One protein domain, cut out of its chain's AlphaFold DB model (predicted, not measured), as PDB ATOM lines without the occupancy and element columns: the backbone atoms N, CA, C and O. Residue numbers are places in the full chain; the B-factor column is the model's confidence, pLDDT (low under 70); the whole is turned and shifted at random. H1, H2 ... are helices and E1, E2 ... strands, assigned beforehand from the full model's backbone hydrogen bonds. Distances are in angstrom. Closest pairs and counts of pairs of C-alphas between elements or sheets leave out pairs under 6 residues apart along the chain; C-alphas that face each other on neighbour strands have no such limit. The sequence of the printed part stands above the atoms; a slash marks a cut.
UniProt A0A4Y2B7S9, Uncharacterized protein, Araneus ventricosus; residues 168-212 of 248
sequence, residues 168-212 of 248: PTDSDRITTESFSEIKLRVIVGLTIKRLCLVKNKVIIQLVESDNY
ATOM      1  N   PRO A 168     153.005 150.408 204.067       90.69
ATOM      2  CA  PRO A 168     154.176 150.769 204.853       90.69
ATOM      3  C   PRO A 168     153.857 151.770 205.958       90.69
ATOM      4  O   PRO A 168     152.923 152.565 205.853       90.69
ATOM      5  N   THR A 169     154.666 151.728 207.010       89.19
ATOM      6  CA  THR A 169     154.664 152.714 208.088       89.19
ATOM      7  C   THR A 169     154.979 154.107 207.554       89.19
ATOM      8  O   THR A 169     155.752 154.257 206.609       89.19
ATOM      9  N   ASP A 170     154.409 155.140 208.180       86.00
ATOM     10  CA  ASP A 170     154.595 156.527 207.729       86.00
ATOM     11  C   ASP A 170     156.066 156.974 207.774       86.00
ATOM     12  O   ASP A 170     156.469 157.824 206.992       86.00
ATOM     13  N   SER A 171     156.899 156.348 208.610       87.62
ATOM     14  CA  SER A 171     158.350 156.570 208.655       87.62
ATOM     15  C   SER A 171     159.110 156.094 207.410       87.62
ATOM     16  O   SER A 171     160.247 156.505 207.196       87.62
ATOM     17  N   ASP A 172     158.526 155.201 206.610       89.06
ATOM     18  CA  ASP A 172     159.170 154.613 205.427       89.06
ATOM     19  C   ASP A 172     158.660 155.196 204.110       89.06
ATOM     20  O   ASP A 172     159.064 154.743 203.034       89.06
ATOM     21  N   ARG A 173     157.786 156.203 204.200       88.94
ATOM     22  CA  ARG A 173     157.216 156.907 203.060       88.94
ATOM     23  C   ARG A 173     157.478 158.398 203.198       88.94
ATOM     24  O   ARG A 173     157.099 159.019 204.185       88.94
ATOM     25  N   ILE A 174     158.066 158.974 202.163       89.75
ATOM     26  CA  ILE A 174     158.223 160.417 202.027       89.75
ATOM     27  C   ILE A 174     157.257 160.850 200.937       89.75
ATOM     28  O   ILE A 174     157.271 160.312 199.834       89.75
ATOM     29  N   THR A 175     156.400 161.815 201.235       85.81
ATOM     30  CA  THR A 175     155.513 162.405 200.234       85.81
ATOM     31  C   THR A 175     155.633 163.911 200.327       85.81
ATOM     32  O   THR A 175     155.363 164.502 201.370       85.81
ATOM     33  N   THR A 176     156.043 164.520 199.226       86.19
ATOM     34  CA  THR A 176     156.046 165.965 199.019       86.19
ATOM     35  C   THR A 176     155.014 166.315 197.946       86.19
ATOM     36  O   THR A 176     154.371 165.436 197.370       86.19
ATOM     37  N   GLU A 177     154.840 167.602 197.650       80.44
ATOM     38  CA  GLU A 177     153.959 168.027 196.554       80.44
ATOM     39  C   GLU A 177     154.460 167.579 195.172       80.44
ATOM     40  O   GLU A 177     153.663 167.465 194.241       80.44
ATOM     41  N   SER A 178     155.766 167.326 195.040       80.88
ATOM     42  CA  SER A 178     156.425 167.072 193.755       80.88
ATOM     43  C   SER A 178     156.793 165.608 193.540       80.88
ATOM     44  O   SER A 178     156.923 165.176 192.397       80.88
ATOM     45  N   PHE A 179     156.975 164.835 194.610       83.81
ATOM     46  CA  PHE A 179     157.329 163.423 194.507       83.81
ATOM     47  C   PHE A 179     156.876 162.632 195.732       83.81
ATOM     48  O   PHE A 179     156.663 163.176 196.817       83.81
ATOM     49  N   SER A 180     156.775 161.318 195.560       86.69
ATOM     50  CA  SER A 180     156.647 160.375 196.663       86.69
ATOM     51  C   SER A 180     157.726 159.315 196.523       86.69
ATOM     52  O   SER A 180     157.959 158.799 195.432       86.69
ATOM     53  N   GLU A 181     158.392 159.020 197.627       90.12
ATOM     54  CA  GLU A 181     159.456 158.039 197.723       90.12
ATOM     55  C   GLU A 181     159.111 157.015 198.800       90.12
ATOM     56  O   GLU A 181     158.502 157.320 199.831       90.12
ATOM     57  N   ILE A 182     159.502 155.774 198.545       91.25
ATOM     58  CA  ILE A 182     159.258 154.657 199.436       91.25
ATOM     59  C   ILE A 182     160.359 153.621 199.282       91.25
ATOM     60  O   ILE A 182     160.791 153.296 198.174       91.25
ATOM     61  N   LYS A 183     160.818 153.069 200.405       90.50
ATOM     62  CA  LYS A 183     161.875 152.055 200.384       90.50
ATOM     63  C   LYS A 183     161.351 150.768 199.751       90.50
ATOM     64  O   LYS A 183     160.472 150.107 200.307       90.50
ATOM     65  N   LEU A 184     161.965 150.347 198.644       87.50
ATOM     66  CA  LEU A 184     161.580 149.127 197.924       87.50
ATOM     67  C   LEU A 184     161.560 147.884 198.831       87.50
ATOM     68  O   LEU A 184     160.609 147.105 198.798       87.50
ATOM     69  N   ARG A 185     162.570 147.733 199.700       90.12
ATOM     70  CA  ARG A 185     162.670 146.618 200.658       90.12
ATOM     71  C   ARG A 185     161.431 146.499 201.552       90.12
ATOM     72  O   ARG A 185     161.025 145.387 201.880       90.12
ATOM     73  N   VAL A 186     160.834 147.628 201.936       90.38
ATOM     74  CA  VAL A 186     159.656 147.660 202.812       90.38
ATOM     75  C   VAL A 186     158.423 147.157 202.068       90.38
ATOM     76  O   VAL A 186     157.696 146.321 202.603       90.38
ATOM     77  N   ILE A 187     158.229 147.588 200.816       89.62
ATOM     78  CA  ILE A 187     157.136 147.097 199.961       89.62
ATOM     79  C   ILE A 187     157.265 145.590 199.765       89.62
ATOM     80  O   ILE A 187     156.330 144.851 200.062       89.62
ATOM     81  N   VAL A 188     158.440 145.135 199.326       90.06
ATOM     82  CA  VAL A 188     158.706 143.717 199.066       90.06
ATOM     83  C   VAL A 188     158.448 142.875 200.318       90.06
ATOM     84  O   VAL A 188     157.697 141.902 200.263       90.06
ATOM     85  N   GLY A 189     158.992 143.282 201.468       91.19
ATOM     86  CA  GLY A 189     158.785 142.579 202.735       91.19
ATOM     87  C   GLY A 189     157.314 142.510 203.157       91.19
ATOM     88  O   GLY A 189     156.846 141.461 203.609       91.19
ATOM     89  N   LEU A 190     156.555 143.596 202.974       91.81
ATOM     90  CA  LEU A 190     155.118 143.615 203.261       91.81
ATOM     91  C   LEU A 190     154.336 142.695 202.329       91.81
ATOM     92  O   LEU A 190     153.490 141.940 202.811       91.81
ATOM     93  N   THR A 191     154.634 142.707 201.030       89.75
ATOM     94  CA  THR A 191     154.003 141.814 200.055       89.75
ATOM     95  C   THR A 191     154.242 140.351 200.419       89.75
ATOM     96  O   THR A 191     153.280 139.587 200.492       89.75
ATOM     97  N   ILE A 192     155.486 139.972 200.739       89.38
ATOM     98  CA  ILE A 192     155.829 138.606 201.169       89.38
ATOM     99  C   ILE A 192     155.041 138.236 202.426       89.38
ATOM    100  O   ILE A 192     154.343 137.225 202.452       89.38
ATOM    101  N   LYS A 193     155.073 139.093 203.454       90.62
ATOM    102  CA  LYS A 193     154.348 138.862 204.710       90.62
ATOM    103  C   LYS A 193     152.851 138.652 204.474       90.62
ATOM    104  O   LYS A 193     152.250 137.769 205.082       90.62
ATOM    105  N   ARG A 194     152.231 139.463 203.611       88.50
ATOM    106  CA  ARG A 194     150.807 139.342 203.263       88.50
ATOM    107  C   ARG A 194     150.520 138.050 202.501       88.50
ATOM    108  O   ARG A 194     149.557 137.369 202.845       88.50
ATOM    109  N   LEU A 195     151.356 137.688 201.527       87.19
ATOM    110  CA  LEU A 195     151.232 136.426 200.794       87.19
ATOM    111  C   LEU A 195     151.306 135.227 201.741       87.19
ATOM    112  O   LEU A 195     150.427 134.369 201.680       87.19
ATOM    113  N   CYS A 196     152.271 135.218 202.664       87.19
ATOM    114  CA  CYS A 196     152.401 134.151 203.651       87.19
ATOM    115  C   CYS A 196     151.160 134.024 204.538       87.19
ATOM    116  O   CYS A 196     150.699 132.918 204.793       87.19
ATOM    117  N   LEU A 197     150.570 135.146 204.962       87.31
ATOM    118  CA  LEU A 197     149.346 135.132 205.770       87.31
ATOM    119  C   LEU A 197     148.134 134.605 204.987       87.31
ATOM    120  O   LEU A 197     147.395 133.764 205.494       87.31
ATOM    121  N   VAL A 198     147.936 135.074 203.753       84.44
ATOM    122  CA  VAL A 198     146.778 134.692 202.924       84.44
ATOM    123  C   VAL A 198     146.883 133.245 202.441       84.44
ATOM    124  O   VAL A 198     145.882 132.531 202.375       84.44
ATOM    125  N   LYS A 199     148.092 132.794 202.100       85.56
ATOM    126  CA  LYS A 199     148.361 131.449 201.575       85.56
ATOM    127  C   LYS A 199     148.907 130.495 202.633       85.56
ATOM    128  O   LYS A 199     149.380 129.426 202.271       85.56
ATOM    129  N   ASN A 200     148.772 130.832 203.917       88.00
ATOM    130  CA  ASN A 200     149.360 130.073 205.020       88.00
ATOM    131  C   ASN A 200     149.038 128.574 204.942       88.00
ATOM    132  O   ASN A 200     149.931 127.750 205.025       88.00
ATOM    133  N   LYS A 201     147.778 128.213 204.667       87.69
ATOM    134  CA  LYS A 201     147.374 126.804 204.514       87.69
ATOM    135  C   LYS A 201     148.138 126.071 203.409       87.69
ATOM    136  O   LYS A 201     148.546 124.939 203.612       87.69
ATOM    137  N   VAL A 202     148.323 126.719 202.258       87.56
ATOM    138  CA  VAL A 202     149.062 126.145 201.122       87.56
ATOM    139  C   VAL A 202     150.539 126.015 201.476       87.56
ATOM    140  O   VAL A 202     151.146 124.993 201.197       87.56
ATOM    141  N   ILE A 203     151.107 127.030 202.129       86.38
ATOM    142  CA  ILE A 203     152.510 127.023 202.557       86.38
ATOM    143  C   ILE A 203     152.758 125.918 203.587       86.38
ATOM    144  O   ILE A 203     153.701 125.157 203.427       86.38
ATOM    145  N   ILE A 204     151.895 125.788 204.599       86.88
ATOM    146  CA  ILE A 204     151.959 124.708 205.593       86.88
ATOM    147  C   ILE A 204     151.880 123.350 204.895       86.88
ATOM    148  O   ILE A 204     152.705 122.487 205.159       86.88
ATOM    149  N   GLN A 205     150.946 123.183 203.954       87.06
ATOM    150  CA  GLN A 205     150.811 121.936 203.209       87.06
ATOM    151  C   GLN A 205     152.088 121.582 202.430       87.06
ATOM    152  O   GLN A 205     152.516 120.435 202.488       87.06
ATOM    153  N   LEU A 206     152.722 122.550 201.762       84.31
ATOM    154  CA  LEU A 206     153.991 122.340 201.050       84.31
ATOM    155  C   LEU A 206     155.129 121.932 202.000       84.31
ATOM    156  O   LEU A 206     155.937 121.068 201.673       84.31
ATOM    157  N   VAL A 207     155.194 122.535 203.189       85.44
ATOM    158  CA  VAL A 207     156.222 122.211 204.191       85.44
ATOM    159  C   VAL A 207     155.997 120.822 204.785       85.44
ATOM    160  O   VAL A 207     156.933 120.038 204.874       85.44
ATOM    161  N   GLU A 208     154.764 120.509 205.182       86.06
ATOM    162  CA  GLU A 208     154.435 119.270 205.894       86.06
ATOM    163  C   GLU A 208     154.323 118.056 204.964       86.06
ATOM    164  O   GLU A 208     154.729 116.961 205.341       86.06
ATOM    165  N   SER A 209     153.760 118.230 203.763       78.94
ATOM    166  CA  SER A 209     153.475 117.120 202.838       78.94
ATOM    167  C   SER A 209     154.625 116.861 201.870       78.94
ATOM    168  O   SER A 209     154.960 115.706 201.619       78.94
ATOM    169  N   ASP A 210     155.253 117.925 201.362       74.25
ATOM    170  CA  ASP A 210     156.298 117.832 200.336       74.25
ATOM    171  C   ASP A 210     157.712 118.033 200.916       74.25
ATOM    172  O   ASP A 210     158.690 118.089 200.170       74.25
ATOM    173  N   ASN A 211     157.827 118.137 202.250       78.31
ATOM    174  CA  ASN A 211     159.072 118.317 203.008       78.31
ATOM    175  C   ASN A 211     159.951 119.470 202.479       78.31
ATOM    176  O   ASN A 211     161.184 119.389 202.459       78.31
ATOM    177  N   TYR A 212     159.317 120.548 202.005       79.69
ATOM    178  CA  TYR A 212     160.020 121.718 201.484       79.69
ATOM    179  C   TYR A 212     160.653 122.539 202.612       79.69
ATOM    180  O   TYR A 212     159.966 122.992 203.530       79.69
TER     181      TYR A 212
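Overview. This is residues 168 to 212 of the 248 residues of an uncharacterized protein of Araneus ventricosus (UniProt A0A4Y2B7S9). A small two-stranded hairpin, E1 and E2, runs on into a long helix, H1, and a shorter helix, H2, turns off its far end at a wide angle, the parts strung out in a rod with no packed core. The 45 printed residues hold E1, E2, H1 and H2 in that order; the strands are antiparallel, and the class is mostly helix. The whole is extended, with a radius of gyration of the C-alphas of 16.1 A and spans of 51 by 14 by 14 A.

Along the chain. E1 is residues 173 to 175, from C-alpha 173 at (157.216, 156.907, 203.060), and E2 is residues 180 to 182. H1, residues 184 to 198, is 21.3 A long. H2, residues 200 to 209, is 13.8 A long and ends at C-alpha 209 at (153.475, 117.120, 202.838).

Arrangement. E1 and E2 form a hairpin, antiparallel at 173 degrees, with N 174 and O 181 within hydrogen-bond range at 2.9 A. E1 and H1 are apart. H1 and H2 are close but not clearly touching; their closest C-alphas, of Cys 196 and Ile 203, are 7.2 A apart. Their lines are about perpendicular, at 73 degrees. In H1 and H2 every O i to N i+4 pair is within hydrogen-bond range.

Size, cuts and confidence. The C-alphas farthest apart, of Glu 177 and Ser 209, are 51.3 A apart. The printed part has no cut, its three links between named elements are tight, and no printed residue is under 70 in pLDDT.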